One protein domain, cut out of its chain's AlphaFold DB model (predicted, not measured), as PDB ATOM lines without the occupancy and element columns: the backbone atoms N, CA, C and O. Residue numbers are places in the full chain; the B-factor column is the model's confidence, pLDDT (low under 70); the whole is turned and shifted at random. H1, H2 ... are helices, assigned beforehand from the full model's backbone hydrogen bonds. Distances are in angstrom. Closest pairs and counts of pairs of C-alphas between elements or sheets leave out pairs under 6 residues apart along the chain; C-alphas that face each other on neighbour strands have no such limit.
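Overview. This is residues 116 to 229 of the 242 residues of the protein "CitMHS domain-containing protein" of Thermoflexia bacterium (UniProt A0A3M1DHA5). Four helices, H2 to H5, make an up-and-down bundle, each running against the one before; H1 and H6 reach from it toward the other end of a rod, where residues 224 to 229 stick out. The 114 printed residues hold six named helices, H1 to H6, and no named strand: all helix. It is only just compact, close to loose, radius of gyration of the C-alphas 15.7 A, spanning 53 by 25 by 18 A.

Arrangement. H1, residues 116 to 134, touches the hub H4, residues 173 to 188, with residues 126 to 133 alone; the closest C-alphas, Val 129 and Pro 175, are 6.8 A apart. H3, residues 153 to 167, touches H5, residues 194 to 209, closest C-alphas Ala 165 and Gly 203, 4.4 A. Every O i to N i+4 pair is within hydrogen-bond range in H1, H3, H2, residues 137 to 149, and H6, residues 216 to 229; in H4 10 of 12, in H5 9 of 12.

Along the chain. H1 runs 27.2 A from C-alpha 116 at (5.568, 46.545, 12.506). H6 ends at (-1.131, 33.149, 3.356).

Size, cuts and confidence. The printed part has no cut and no long link. Confidence is under 70 in 23 residues, among them 207 to 217.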
ATOM      1  N   TRP A 116       4.832  46.358  11.248       85.94
ATOM      2  CA  TRP A 116       5.568  46.545  12.506       85.94
ATOM      3  C   TRP A 116       6.726  45.561  12.679       85.94
ATOM      4  O   TRP A 116       7.809  45.956  13.111       85.94
ATOM      5  N   THR A 117       6.536  44.300  12.287       82.75
ATOM      6  CA  THR A 117       7.579  43.264  12.335       82.75
ATOM      7  C   THR A 117       8.818  43.681  11.549       82.75
ATOM      8  O   THR A 117       9.937  43.542  12.039       82.75
ATOM      9  N   THR A 118       8.629  44.249  10.358       80.44
ATOM     10  CA  THR A 118       9.722  44.711   9.497       80.44
ATOM     11  C   THR A 118      10.435  45.925  10.102       80.44
ATOM     12  O   THR A 118      11.664  45.990  10.078       80.44
ATOM     13  N   LEU A 119       9.695  46.859  10.715       85.31
ATOM     14  CA  LEU A 119      10.288  48.002  11.422       85.31
ATOM     15  C   LEU A 119      11.157  47.554  12.605       85.31
ATOM     16  O   LEU A 119      12.323  47.944  12.693       85.31
ATOM     17  N   PHE A 120      10.629  46.697  13.484       86.62
ATOM     18  CA  PHE A 120      11.393  46.168  14.620       86.62
ATOM     19  C   PHE A 120      12.574  45.306  14.176       86.62
ATOM     20  O   PHE A 120      13.632  45.348  14.805       86.62
ATOM     21  N   PHE A 121      12.430  44.578  13.069       80.56
ATOM     22  CA  PHE A 121      13.529  43.848  12.454       80.56
ATOM     23  C   PHE A 121      14.681  44.787  12.045       80.56
ATOM     24  O   PHE A 121      15.835  44.511  12.385       80.56
ATOM     25  N   PHE A 122      14.398  45.927  11.396       79.00
ATOM     26  CA  PHE A 122      15.440  46.910  11.062       79.00
ATOM     27  C   PHE A 122      16.078  47.540  12.300       79.00
ATOM     28  O   PHE A 122      17.303  47.653  12.355       79.00
ATOM     29  N   VAL A 123      15.277  47.884  13.313       85.56
ATOM     30  CA  VAL A 123      15.788  48.405  14.592       85.56
ATOM     31  C   VAL A 123      16.741  47.399  15.243       85.56
ATOM     32  O   VAL A 123      17.869  47.751  15.590       85.56
ATOM     33  N   GLY A 124      16.333  46.131  15.350       85.00
ATOM     34  CA  GLY A 124      17.164  45.063  15.907       85.00
ATOM     35  C   GLY A 124      18.458  44.860  15.120       85.00
ATOM     36  O   GLY A 124      19.534  44.771  15.715       85.00
ATOM     37  N   ARG A 125      18.382  44.872  13.782       78.75
ATOM     38  CA  ARG A 125      19.568  44.787  12.921       78.75
ATOM     39  C   ARG A 125      20.525  45.942  13.203       78.75
ATOM     40  O   ARG A 125      21.700  45.683  13.430       78.75
ATOM     41  N   PHE A 126      20.053  47.187  13.267       80.19
ATOM     42  CA  PHE A 126      20.915  48.337  13.566       80.19
ATOM     43  C   PHE A 126      21.574  48.258  14.948       80.19
ATOM     44  O   PHE A 126      22.766  48.545  15.049       80.19
ATOM     45  N   ILE A 127      20.861  47.792  15.981       85.38
ATOM     46  CA  ILE A 127      21.435  47.578  17.322       85.38
ATOM     47  C   ILE A 127      22.562  46.536  17.278       85.38
ATOM     48  O   ILE A 127      23.646  46.774  17.813       85.38
ATOM     49  N   VAL A 128      22.334  45.394  16.618       82.50
ATOM     50  CA  VAL A 128      23.348  44.335  16.477       82.50
ATOM     51  C   VAL A 128      24.571  44.848  15.718       82.50
ATOM     52  O   VAL A 128      25.703  44.581  16.127       82.50
ATOM     53  N   VAL A 129      24.360  45.609  14.637       75.12
ATOM     54  CA  VAL A 129      25.469  46.192  13.876       75.12
ATOM     55  C   VAL A 129      26.270  47.168  14.733       75.12
ATOM     56  O   VAL A 129      27.487  47.029  14.809       75.12
ATOM     57  N   GLU A 130      25.619  48.104  15.420       78.19
ATOM     58  CA  GLU A 130      26.302  49.068  16.292       78.19
ATOM     59  C   GLU A 130      27.081  48.365  17.421       78.19
ATOM     60  O   GLU A 130      28.213  48.738  17.737       78.19
ATOM     61  N   GLY A 131      26.540  47.277  17.979       82.81
ATOM     62  CA  GLY A 131      27.268  46.419  18.919       82.81
ATOM     63  C   GLY A 131      28.529  45.794  18.306       82.81
ATOM     64  O   GLY A 131      29.601  45.807  18.920       82.81
ATOM     65  N   LEU A 132      28.450  45.297  17.069       77.00
ATOM     66  CA  LEU A 132      29.597  44.723  16.352       77.00
ATOM     67  C   LEU A 132      30.682  45.770  16.035       77.00
ATOM     68  O   LEU A 132      31.879  45.471  16.038       77.00
ATOM     69  N   VAL A 133      30.270  47.013  15.795       73.81
ATOM     70  CA  VAL A 133      31.175  48.153  15.601       73.81
ATOM     71  C   VAL A 133      31.912  48.477  16.896       73.81
ATOM     72  O   VAL A 133      33.141  48.588  16.893       73.81
ATOM     73  N   ARG A 134      31.183  48.573  18.015       80.00
ATOM     74  CA  ARG A 134      31.740  48.907  19.338       80.00
ATOM     75  C   ARG A 134      32.669  47.839  19.895       80.00
ATOM     76  O   ARG A 134      33.662  48.176  20.529       80.00
ATOM     77  N   THR A 135      32.391  46.567  19.619       83.31
ATOM     78  CA  THR A 135      33.279  45.446  19.992       83.31
ATOM     79  C   THR A 135      34.576  45.418  19.181       83.31
ATOM     80  O   THR A 135      35.491  44.667  19.506       83.31
ATOM     81  N   GLY A 136      34.688  46.230  18.124       75.62
ATOM     82  CA  GLY A 136      35.907  46.354  17.335       75.62
ATOM     83  C   GLY A 136      36.172  45.174  16.402       75.62
ATOM     84  O   GLY A 136      37.192  45.191  15.721       75.62
ATOM     85  N   VAL A 137      35.265  44.197  16.287       75.31
ATOM     86  CA  VAL A 137      35.412  43.034  15.385       75.31
ATOM     87  C   VAL A 137      35.695  43.487  13.955       75.31
ATOM     88  O   VAL A 137      36.599  42.980  13.291       75.31
ATOM     89  N   ILE A 138      34.964  44.509  13.515       68.88
ATOM     90  CA  ILE A 138      35.114  45.118  12.198       68.88
ATOM     91  C   ILE A 138      36.513  45.736  12.020       68.88
ATOM     92  O   ILE A 138      37.146  45.550  10.981       68.88
ATOM     93  N   ARG A 139      37.032  46.412  13.054       70.62
ATOM     94  CA  ARG A 139      38.378  47.011  13.079       70.62
ATOM     95  C   ARG A 139      39.483  45.948  13.113       70.62
ATOM     96  O   ARG A 139      40.520  46.116  12.477       70.62
ATOM     97  N   THR A 140      39.264  44.846  13.819       76.38
ATOM     98  CA  THR A 140      40.211  43.727  13.885       76.38
ATOM     99  C   THR A 140      40.286  42.993  12.548       76.38
ATOM    100  O   THR A 140      41.383  42.723  12.060       76.38
ATOM    101  N   ALA A 141      39.143  42.736  11.902       70.50
ATOM    102  CA  ALA A 141      39.094  42.156  10.558       70.50
ATOM    103  C   ALA A 141      39.828  43.048   9.543       70.50
ATOM    104  O   ALA A 141      40.676  42.580   8.790       70.50
ATOM    105  N   ALA A 142      39.577  44.354   9.601       65.88
ATOM    106  CA  ALA A 142      40.305  45.389   8.874       65.88
ATOM    107  C   ALA A 142      41.837  45.301   9.014       65.88
ATOM    108  O   ALA A 142      42.567  45.294   8.021       65.88
ATOM    109  N   GLN A 143      42.336  45.217  10.249       71.75
ATOM    110  CA  GLN A 143      43.770  45.107  10.522       71.75
ATOM    111  C   GLN A 143      44.357  43.775  10.041       71.75
ATOM    112  O   GLN A 143      45.499  43.737   9.580       71.75
ATOM    113  N   ALA A 144      43.588  42.686  10.101       73.75
ATOM    114  CA  ALA A 144      44.005  41.401   9.548       73.75
ATOM    115  C   ALA A 144      44.197  41.470   8.022       73.75
ATOM    116  O   ALA A 144      45.169  40.915   7.502       73.75
ATOM    117  N   ILE A 145      43.333  42.212   7.317       67.38
ATOM    118  CA  ILE A 145      43.449  42.457   5.869       67.38
ATOM    119  C   ILE A 145      44.721  43.264   5.560       67.38
ATOM    120  O   ILE A 145      45.496  42.889   4.683       67.38
ATOM    121  N   LEU A 146      44.998  44.325   6.325       66.38
ATOM    122  CA  LEU A 146      46.224  45.128   6.175       66.38
ATOM    123  C   LEU A 146      47.503  44.284   6.277       66.38
ATOM    124  O   LEU A 146      48.436  44.474   5.498       66.38
ATOM    125  N   ARG A 147      47.530  43.322   7.206       72.38
ATOM    126  CA  ARG A 147      48.681  42.428   7.413       72.38
ATOM    127  C   ARG A 147      48.867  41.402   6.298       72.38
ATOM    128  O   ARG A 147      49.986  40.967   6.067       72.38
ATOM    129  N   THR A 148      47.797  40.996   5.617       69.31
ATOM    130  CA  THR A 148      47.866  39.970   4.561       69.31
ATOM    131  C   THR A 148      48.200  40.553   3.195       69.31
ATOM    132  O   THR A 148      48.838  39.891   2.377       69.31
ATOM    133  N   VAL A 149      47.800  41.797   2.942       73.12
ATOM    134  CA  VAL A 149      47.857  42.376   1.599       73.12
ATOM    135  C   VAL A 149      49.258  42.869   1.201       73.12
ATOM    136  O   VAL A 149      49.535  42.951   0.005       73.12
ATOM    137  N   HIS A 150      50.158  43.164   2.148       71.44
ATOM    138  CA  HIS A 150      51.542  43.610   1.875       71.44
ATOM    139  C   HIS A 150      51.653  44.716   0.793       71.44
ATOM    140  O   HIS A 150      52.588  44.731  -0.002       71.44
ATOM    141  N   GLY A 151      50.672  45.626   0.710       71.94
ATOM    142  CA  GLY A 151      50.637  46.707  -0.289       71.94
ATOM    143  C   GLY A 151      50.067  46.338  -1.671       71.94
ATOM    144  O   GLY A 151      49.970  47.202  -2.541       71.94
ATOM    145  N   ASN A 152      49.633  45.094  -1.903       84.44
ATOM    146  CA  ASN A 152      49.028  44.688  -3.173       84.44
ATOM    147  C   ASN A 152      47.553  45.124  -3.284       84.44
ATOM    148  O   ASN A 152      46.637  44.432  -2.839       84.44
ATOM    149  N   VAL A 153      47.315  46.242  -3.972       84.62
ATOM    150  CA  VAL A 153      45.974  46.816  -4.205       84.62
ATOM    151  C   VAL A 153      44.962  45.793  -4.714       84.62
ATOM    152  O   VAL A 153      43.814  45.792  -4.268       84.62
ATOM    153  N   ARG A 154      45.357  44.909  -5.640       86.38
ATOM    154  CA  ARG A 154      44.441  43.927  -6.241       86.38
ATOM    155  C   ARG A 154      43.967  42.921  -5.193       86.38
ATOM    156  O   ARG A 154      42.778  42.617  -5.129       86.38
ATOM    157  N   LEU A 155      44.884  42.464  -4.344       84.50
ATOM    158  CA  LEU A 155      44.592  41.513  -3.276       84.50
ATOM    159  C   LEU A 155      43.711  42.161  -2.193       84.50
ATOM    160  O   LEU A 155      42.693  41.579  -1.828       84.50
ATOM    161  N   ALA A 156      44.008  43.401  -1.775       84.19
ATOM    162  CA  ALA A 156      43.120  44.159  -0.879       84.19
ATOM    163  C   ALA A 156      41.724  44.338  -1.471       84.19
ATOM    164  O   ALA A 156      40.735  44.114  -0.781       84.19
ATOM    165  N   SER A 157      41.640  44.710  -2.747       87.25
ATOM    166  CA  SER A 157      40.368  44.940  -3.433       87.25
ATOM    167  C   SER A 157      39.525  43.664  -3.483       87.25
ATOM    168  O   SER A 157      38.324  43.714  -3.228       87.25
ATOM    169  N   MET A 158      40.133  42.508  -3.766       87.00
ATOM    170  CA  MET A 158      39.424  41.223  -3.798       87.00
ATOM    171  C   MET A 158      38.976  40.786  -2.403       87.00
ATOM    172  O   MET A 158      37.825  40.385  -2.233       87.00
ATOM    173  N   VAL A 159      39.845  40.908  -1.396       85.81
ATOM    174  CA  VAL A 159      39.500  40.569  -0.009       85.81
ATOM    175  C   VAL A 159      38.389  41.478   0.505       85.81
ATOM    176  O   VAL A 159      37.416  40.984   1.068       85.81
ATOM    177  N   LEU A 160      38.485  42.786   0.261       85.88
ATOM    178  CA  LEU A 160      37.467  43.752   0.658       85.88
ATOM    179  C   LEU A 160      36.131  43.467  -0.031       85.88
ATOM    180  O   LEU A 160      35.104  43.494   0.639       85.88
ATOM    181  N   LEU A 161      36.135  43.134  -1.326       87.94
ATOM    182  CA  LEU A 161      34.922  42.772  -2.065       87.94
ATOM    183  C   LEU A 161      34.249  41.539  -1.458       87.94
ATOM    184  O   LEU A 161      33.067  41.594  -1.126       87.94
ATOM    185  N   TRP A 162      34.992  40.444  -1.271       85.62
ATOM    186  CA  TRP A 162      34.431  39.198  -0.741       85.62
ATOM    187  C   TRP A 162      34.015  39.322   0.723       85.62
ATOM    188  O   TRP A 162      32.934  38.873   1.085       85.62
ATOM    189  N   MET A 163      34.805  39.993   1.561       81.44
ATOM    190  CA  MET A 163      34.438  40.261   2.955       81.44
ATOM    191  C   MET A 163      33.192  41.144   3.048       81.44
ATOM    192  O   MET A 163      32.274  40.831   3.807       81.44
ATOM    193  N   SER A 164      33.102  42.191   2.225       82.50
ATOM    194  CA  SER A 164      31.899  43.031   2.115       82.50
ATOM    195  C   SER A 164      30.699  42.243   1.618       82.50
ATOM    196  O   SER A 164      29.582  42.442   2.096       82.50
ATOM    197  N   ALA A 165      30.931  41.276   0.734       80.25
ATOM    198  CA  ALA A 165      29.938  40.323   0.275       80.25
ATOM    199  C   ALA A 165      29.666  39.172   1.265       80.25
ATOM    200  O   ALA A 165      28.686  38.474   1.050       80.25
ATOM    201  N   LEU A 166      30.400  39.016   2.382       78.38
ATOM    202  CA  LEU A 166      30.144  38.016   3.449       78.38
ATOM    203  C   LEU A 166      29.754  38.569   4.850       78.38
ATOM    204  O   LEU A 166      29.039  37.888   5.579       78.38
ATOM    205  N   ILE A 167      30.027  39.843   5.187       75.00
ATOM    206  CA  ILE A 167      29.459  40.619   6.339       75.00
ATOM    207  C   ILE A 167      28.031  41.316   6.167       75.00
ATOM    208  O   ILE A 167      27.078  40.774   6.711       75.00
ATOM    209  N   SER A 168      27.785  42.387   5.363       69.88
ATOM    210  CA  SER A 168      26.544  42.657   4.506       69.88
ATOM    211  C   SER A 168      25.140  42.005   4.758       69.88
ATOM    212  O   SER A 168      24.224  42.458   5.400       69.88
ATOM    213  N   GLY A 169      24.864  40.852   4.163       67.00
ATOM    214  CA  GLY A 169      23.716  39.976   4.357       67.00
ATOM    215  C   GLY A 169      23.509  39.407   5.757       67.00
ATOM    216  O   GLY A 169      22.530  38.694   5.935       67.00
ATOM    217  N   VAL A 170      24.367  39.731   6.729       67.88
ATOM    218  CA  VAL A 170      23.976  39.770   8.151       67.88
ATOM    219  C   VAL A 170      23.800  41.232   8.603       67.88
ATOM    220  O   VAL A 170      22.799  41.591   9.220       67.88
ATOM    221  N   VAL A 171      24.735  42.108   8.231       71.62
ATOM    222  CA  VAL A 171      24.866  43.505   8.695       71.62
ATOM    223  C   VAL A 171      24.325  44.507   7.676       71.62
ATOM    224  O   VAL A 171      24.846  44.578   6.580       71.62
ATOM    225  N   ASP A 172      23.335  45.335   8.017       74.31
ATOM    226  CA  ASP A 172      22.716  46.242   7.035       74.31
ATOM    227  C   ASP A 172      23.726  47.070   6.231       74.31
ATOM    228  O   ASP A 172      24.724  47.552   6.772       74.31
ATOM    229  N   ASN A 173      23.462  47.217   4.928       75.25
ATOM    230  CA  ASN A 173      24.367  47.876   3.996       75.25
ATOM    231  C   ASN A 173      24.728  49.286   4.461       75.25
ATOM    232  O   ASN A 173      25.877  49.684   4.290       75.25
ATOM    233  N   ILE A 174      23.801  50.027   5.072       76.25
ATOM    234  CA  ILE A 174      24.057  51.402   5.520       76.25
ATOM    235  C   ILE A 174      25.102  51.443   6.654       76.25
ATOM    236  O   ILE A 174      26.185  51.995   6.435       76.25
ATOM    237  N   PRO A 175      24.868  50.848   7.839       73.81
ATOM    238  CA  PRO A 175      25.839  50.890   8.930       73.81
ATOM    239  C   PRO A 175      27.116  50.083   8.637       73.81
ATOM    240  O   PRO A 175      28.204  50.495   9.051       73.81
ATOM    241  N   TYR A 176      27.038  48.991   7.860       79.25
ATOM    242  CA  TYR A 176      28.230  48.277   7.383       79.25
ATOM    243  C   TYR A 176      29.152  49.209   6.591       79.25
ATOM    244  O   TYR A 176      30.348  49.314   6.843       79.25
ATOM    245  N   THR A 177      28.574  49.944   5.649       80.94
ATOM    246  CA  THR A 177      29.318  50.878   4.812       80.94
ATOM    247  C   THR A 177      29.965  51.982   5.625       80.94
ATOM    248  O   THR A 177      31.148  52.250   5.444       80.94
ATOM    249  N   VAL A 178      29.198  52.621   6.514       80.00
ATOM    250  CA  VAL A 178      29.685  53.736   7.339       80.00
ATOM    251  C   VAL A 178      30.907  53.318   8.153       80.00
ATOM    252  O   VAL A 178      31.859  54.077   8.290       80.00
ATOM    253  N   THR A 179      30.925  52.076   8.626       78.81
ATOM    254  CA  THR A 179      32.027  51.548   9.437       78.81
ATOM    255  C   THR A 179      33.238  51.121   8.612       78.81
ATOM    256  O   THR A 179      34.358  51.121   9.122       78.81
ATOM    257  N   MET A 180      33.045  50.840   7.321       81.19
ATOM    258  CA  MET A 180      34.115  50.588   6.351       81.19
ATOM    259  C   MET A 180      34.754  51.853   5.776       81.19
ATOM    260  O   MET A 180      35.897  51.773   5.338       81.19
ATOM    261  N   ILE A 181      34.083  53.009   5.806       85.06
ATOM    262  CA  ILE A 181      34.647  54.292   5.340       85.06
ATOM    263  C   ILE A 181      36.033  54.571   5.954       85.06
ATOM    264  O   ILE A 181      37.002  54.621   5.193       85.06
ATOM    265  N   PRO A 182      36.193  54.653   7.293       78.56
ATOM    266  CA  PRO A 182      37.491  54.979   7.884       78.56
ATOM    267  C   PRO A 182      38.536  53.891   7.622       78.56
ATOM    268  O   PRO A 182      39.732  54.168   7.584       78.56
ATOM    269  N   LEU A 183      38.118  52.636   7.439       79.31
ATOM    270  CA  LEU A 183      39.030  51.561   7.060       79.31
ATOM    271  C   LEU A 183      39.606  51.791   5.660       79.31
ATOM    272  O   LEU A 183      40.820  51.702   5.472       79.31
ATOM    273  N   VAL A 184      38.736  52.057   4.686       85.88
ATOM    274  CA  VAL A 184      39.139  52.283   3.295       85.88
ATOM    275  C   VAL A 184      40.015  53.529   3.189       85.88
ATOM    276  O   VAL A 184      41.034  53.484   2.508       85.88
ATOM    277  N   GLU A 185      39.694  54.595   3.922       84.25
ATOM    278  CA  GLU A 185      40.526  55.803   3.999       84.25
ATOM    279  C   GLU A 185      41.919  55.519   4.577       84.25
ATOM    280  O   GLU A 185      42.918  55.955   4.007       84.25
ATOM    281  N   ASN A 186      42.008  54.736   5.660       79.06
ATOM    282  CA  ASN A 186      43.294  54.339   6.244       79.06
ATOM    283  C   ASN A 186      44.124  53.470   5.287       79.06
ATOM    284  O   ASN A 186      45.331  53.666   5.165       79.06
ATOM    285  N   LEU A 187      43.489  52.531   4.580       79.44
ATOM    286  CA  LEU A 187      44.144  51.755   3.522       79.44
ATOM    287  C   LEU A 187      44.635  52.665   2.387       79.44
ATOM    288  O   LEU A 187      45.733  52.463   1.869       79.44
ATOM    289  N   GLY A 188      43.849  53.690   2.055       80.19
ATOM    290  CA  GLY A 188      44.149  54.701   1.047       80.19
ATOM    291  C   GLY A 188      45.425  55.508   1.296       80.19
ATOM    292  O   GLY A 188      45.984  56.060   0.354       80.19
ATOM    293  N   GLN A 189      45.917  55.545   2.539       80.06
ATOM    294  CA  GLN A 189      47.199  56.178   2.876       80.06
ATOM    295  C   GLN A 189      48.405  55.372   2.371       80.06
ATOM    296  O   GLN A 189      49.457  55.936   2.093       80.06
ATOM    297  N   ALA A 190      48.263  54.048   2.255       78.31
ATOM    298  CA  ALA A 190      49.344  53.147   1.852       78.31
ATOM    299  C   ALA A 190      49.232  52.683   0.392       78.31
ATOM    300  O   ALA A 190      50.191  52.140  -0.157       78.31
ATOM    301  N   MET A 191      48.060  52.831  -0.232       83.69
ATOM    302  CA  MET A 191      47.794  52.314  -1.572       83.69
ATOM    303  C   MET A 191      46.668  53.090  -2.273       83.69
ATOM    304  O   MET A 191      45.854  53.712  -1.599       83.69
ATOM    305  N   PRO A 192      46.558  53.029  -3.615       86.38
ATOM    306  CA  PRO A 192      45.438  53.607  -4.352       86.38
ATOM    307  C   PRO A 192      44.072  53.248  -3.748       86.38
ATOM    308  O   PRO A 192      43.679  52.082  -3.715       86.38
ATOM    309  N   VAL A 193      43.337  54.267  -3.299       87.50
ATOM    310  CA  VAL A 193      42.074  54.096  -2.561       87.50
ATOM    311  C   VAL A 193      40.877  53.797  -3.468       87.50
ATOM    312  O   VAL A 193      39.925  53.137  -3.063       87.50
ATOM    313  N   MET A 194      40.916  54.252  -4.723       88.25
ATOM    314  CA  MET A 194      39.768  54.178  -5.631       88.25
ATOM    315  C   MET A 194      39.303  52.735  -5.923       88.25
ATOM    316  O   MET A 194      38.105  52.469  -5.827       88.25
ATOM    317  N   PRO A 195      40.198  51.763  -6.195       88.75
ATOM    318  CA  PRO A 195      39.802  50.359  -6.346       88.75
ATOM    319  C   PRO A 195      39.124  49.779  -5.098       88.75
ATOM    320  O   PRO A 195      38.208  48.968  -5.215       88.75
ATOM    321  N   LEU A 196      39.521  50.233  -3.905       87.81
ATOM    322  CA  LEU A 196      38.938  49.785  -2.640       87.81
ATOM    323  C   LEU A 196      37.500  50.287  -2.485       87.81
ATOM    324  O   LEU A 196      36.626  49.521  -2.080       87.81
ATOM    325  N   TRP A 197      37.233  51.538  -2.870       89.75
ATOM    326  CA  TRP A 197      35.877  52.090  -2.887       89.75
ATOM    327  C   TRP A 197      34.948  51.316  -3.817       89.75
ATOM    328  O   TRP A 197      33.827  50.988  -3.423       89.75
ATOM    329  N   TRP A 198      35.417  50.965  -5.016       90.38
ATOM    330  CA  TRP A 198      34.634  50.157  -5.952       90.38
ATOM    331  C   TRP A 198      34.391  48.740  -5.437       90.38
ATOM    332  O   TRP A 198      33.269  48.244  -5.525       90.38
ATOM    333  N   SER A 199      35.399  48.110  -4.836       89.50
ATOM    334  CA  SER A 199      35.250  46.801  -4.196       89.50
ATOM    335  C   SER A 199      34.255  46.806  -3.041       89.50
ATOM    336  O   SER A 199      33.440  45.888  -2.941       89.50
ATOM    337  N   LEU A 200      34.297  47.831  -2.186       88.06
ATOM    338  CA  LEU A 200      33.347  47.998  -1.089       88.06
ATOM    339  C   LEU A 200      31.924  48.207  -1.623       88.06
ATOM    340  O   LEU A 200      31.001  47.539  -1.160       88.06
ATOM    341  N   ALA A 201      31.753  49.088  -2.615       87.44
ATOM    342  CA  ALA A 201      30.456  49.364  -3.228       87.44
ATOM    343  C   ALA A 201      29.855  48.103  -3.863       87.44
ATOM    344  O   ALA A 201      28.725  47.728  -3.549       87.44
ATOM    345  N   LEU A 202      30.630  47.394  -4.689       87.06
ATOM    346  CA  LEU A 202      30.184  46.154  -5.322       87.06
ATOM    347  C   LEU A 202      29.894  45.065  -4.289       87.06
ATOM    348  O   LEU A 202      28.830  44.452  -4.339       87.06
ATOM    349  N   GLY A 203      30.797  44.832  -3.335       85.38
ATOM    350  CA  GLY A 203      30.634  43.783  -2.330       85.38
ATOM    351  C   GLY A 203      29.438  44.017  -1.401       85.38
ATOM    352  O   GLY A 203      28.682  43.082  -1.127       85.38
ATOM    353  N   ALA A 204      29.216  45.261  -0.965       81.94
ATOM    354  CA  ALA A 204      28.055  45.618  -0.151       81.94
ATOM    355  C   ALA A 204      26.736  45.469  -0.934       81.94
ATOM    356  O   ALA A 204      25.741  44.991  -0.387       81.94
ATOM    357  N   CYS A 205      26.717  45.821  -2.225       78.62
ATOM    358  CA  CYS A 205      25.509  45.753  -3.053       78.62
ATOM    359  C   CYS A 205      25.187  44.338  -3.567       78.62
ATOM    360  O   CYS A 205      24.015  43.966  -3.624       78.62
ATOM    361  N   LEU A 206      26.191  43.524  -3.908       75.00
ATOM    362  CA  LEU A 206      26.009  42.199  -4.522       75.00
ATOM    363  C   LEU A 206      25.231  41.219  -3.636       75.00
ATOM    364  O   LEU A 206      24.448  40.410  -4.138       75.00
ATOM    365  N   ARG A 207      25.408  41.296  -2.314       67.62
ATOM    366  CA  ARG A 207      24.781  40.339  -1.396       67.62
ATOM    367  C   ARG A 207      23.316  40.607  -1.066       67.62
ATOM    368  O   ARG A 207      22.672  39.698  -0.547       67.62
ATOM    369  N   GLY A 208      22.732  41.754  -1.412       60.53
ATOM    370  CA  GLY A 208      21.280  41.938  -1.236       60.53
ATOM    371  C   GLY A 208      20.449  40.749  -1.768       60.53
ATOM    372  O   GLY A 208      19.379  40.458  -1.250       60.53
ATOM    373  N   ASN A 209      21.010  39.993  -2.719       64.62
ATOM    374  CA  ASN A 209      20.427  38.812  -3.347       64.62
ATOM    375  C   ASN A 209      20.771  37.444  -2.712       64.62
ATOM    376  O   ASN A 209      20.158  36.454  -3.097       64.62
ATOM    377  N   ALA A 210      21.743  37.326  -1.797       63.00
ATOM    378  CA  ALA A 210      22.202  36.007  -1.323       63.00
ATOM    379  C   ALA A 210      21.307  35.396  -0.234       63.00
ATOM    380  O   ALA A 210      21.259  34.177  -0.089       63.00
ATOM    381  N   THR A 211      20.621  36.229   0.553       65.12
ATOM    382  CA  THR A 211      19.725  35.776   1.626       65.12
ATOM    383  C   THR A 211      18.421  36.569   1.619       65.12
ATOM    384  O   THR A 211      18.384  37.739   1.236       65.12
ATOM    385  N   LEU A 212      17.339  35.946   2.104       60.66
ATOM    386  CA  LEU A 212      16.036  36.606   2.285       60.66
ATOM    387  C   LEU A 212      16.132  37.820   3.226       60.66
ATOM    388  O   LEU A 212      15.392  38.781   3.092       60.66
ATOM    389  N   VAL A 213      17.085  37.776   4.156       62.31
ATOM    390  CA  VAL A 213      17.369  38.820   5.149       62.31
ATOM    391  C   VAL A 213      18.348  39.877   4.609       62.31
ATOM    392  O   VAL A 213      18.500  40.958   5.174       62.31
ATOM    393  N   GLY A 214      19.031  39.579   3.500       55.03
ATOM    394  CA  GLY A 214      20.138  40.382   2.992       55.03
ATOM    395  C   GLY A 214      19.716  41.733   2.426       55.03
ATOM    396  O   GLY A 214      20.477  42.694   2.548       55.03
ATOM    397  N   ALA A 215      18.501  41.832   1.884       67.31
ATOM    398  CA  ALA A 215      17.903  43.079   1.420       67.31
ATOM    399  C   ALA A 215      16.584  43.366   2.142       67.31
ATOM    400  O   ALA A 215      15.751  42.478   2.321       67.31
ATOM    401  N   SER A 216      16.366  44.639   2.479       65.44
ATOM    402  CA  SER A 216      15.110  45.142   3.045       65.44
ATOM    403  C   SER A 216      13.900  44.782   2.179       65.44
ATOM    404  O   SER A 216      12.879  44.345   2.700       65.44
ATOM    405  N   ALA A 217      14.042  44.875   0.854       68.88
ATOM    406  CA  ALA A 217      13.005  44.494  -0.101       68.88
ATOM    407  C   ALA A 217      12.614  43.006  -0.003       68.88
ATOM    408  O   ALA A 217      11.434  42.681  -0.079       68.88
ATOM    409  N   ASN A 218      13.579  42.106   0.219       74.25
ATOM    410  CA  ASN A 218      13.311  40.669   0.312       74.25
ATOM    411  C   ASN A 218      12.480  40.331   1.559       74.25
ATOM    412  O   ASN A 218      11.561  39.517   1.480       74.25
ATOM    413  N   VAL A 219      12.766  40.990   2.688       71.31
ATOM    414  CA  VAL A 219      12.003  40.828   3.935       71.31
ATOM    415  C   VAL A 219      10.582  41.365   3.778       71.31
ATOM    416  O   VAL A 219       9.644  40.682   4.173       71.31
ATOM    417  N   VAL A 220      10.409  42.529   3.141       73.62
ATOM    418  CA  VAL A 220       9.077  43.096   2.856       73.62
ATOM    419  C   VAL A 220       8.261  42.160   1.962       73.62
ATOM    420  O   VAL A 220       7.108  41.871   2.250       73.62
ATOM    421  N   VAL A 221       8.854  41.614   0.897       75.19
ATOM    422  CA  VAL A 221       8.154  40.652   0.026       75.19
ATOM    423  C   VAL A 221       7.795  39.370   0.786       75.19
ATOM    424  O   VAL A 221       6.706  38.821   0.599       75.19
ATOM    425  N   ALA A 222       8.676  38.893   1.667       75.69
ATOM    426  CA  ALA A 222       8.396  37.739   2.513       75.69
ATOM    427  C   ALA A 222       7.261  38.008   3.512       75.69
ATOM    428  O   ALA A 222       6.401  37.141   3.691       75.69
ATOM    429  N   SER A 223       7.228  39.198   4.123       70.88
ATOM    430  CA  SER A 223       6.184  39.576   5.078       70.88
ATOM    431  C   SER A 223       4.829  39.715   4.383       70.88
ATOM    432  O   SER A 223       3.865  39.081   4.815       70.88
ATOM    433  N   LEU A 224       4.783  40.367   3.216       74.94
ATOM    434  CA  LEU A 224       3.584  40.453   2.375       74.94
ATOM    435  C   LEU A 224       3.056  39.069   1.973       74.94
ATOM    436  O   LEU A 224       1.852  38.818   2.030       74.94
ATOM    437  N   ARG A 225       3.946  38.133   1.613       73.81
ATOM    438  CA  ARG A 225       3.547  36.746   1.329       73.81
ATOM    439  C   ARG A 225       2.962  36.068   2.566       73.81
ATOM    440  O   ARG A 225       1.971  35.357   2.440       73.81
ATOM    441  N   SER A 226       3.568  36.247   3.739       66.62
ATOM    442  CA  SER A 226       3.053  35.649   4.976       66.62
ATOM    443  C   SER A 226       1.677  36.207   5.351       66.62
ATOM    444  O   SER A 226       0.782  35.420   5.647       66.62
ATOM    445  N   ALA A 227       1.473  37.520   5.199       60.56
ATOM    446  CA  ALA A 227       0.191  38.180   5.423       60.56
ATOM    447  C   ALA A 227      -0.899  37.673   4.463       60.56
ATOM    448  O   ALA A 227      -2.031  37.459   4.885       60.56
ATOM    449  N   ALA A 228      -0.556  37.400   3.196       58.34
ATOM    450  CA  ALA A 228      -1.488  36.845   2.212       58.34
ATOM    451  C   ALA A 228      -1.828  35.354   2.434       58.34
ATOM    452  O   ALA A 228      -2.861  34.884   1.961       58.34
ATOM    453  N   VAL A 229      -0.959  34.596   3.116       50.44
ATOM    454  CA  VAL A 229      -1.131  33.149   3.356       50.44
ATOM    455  C   VAL A 229      -1.890  32.856   4.651       50.44
ATOM    456  O   VAL A 229      -2.508  31.800   4.747       50.44
TER     457      VAL A 229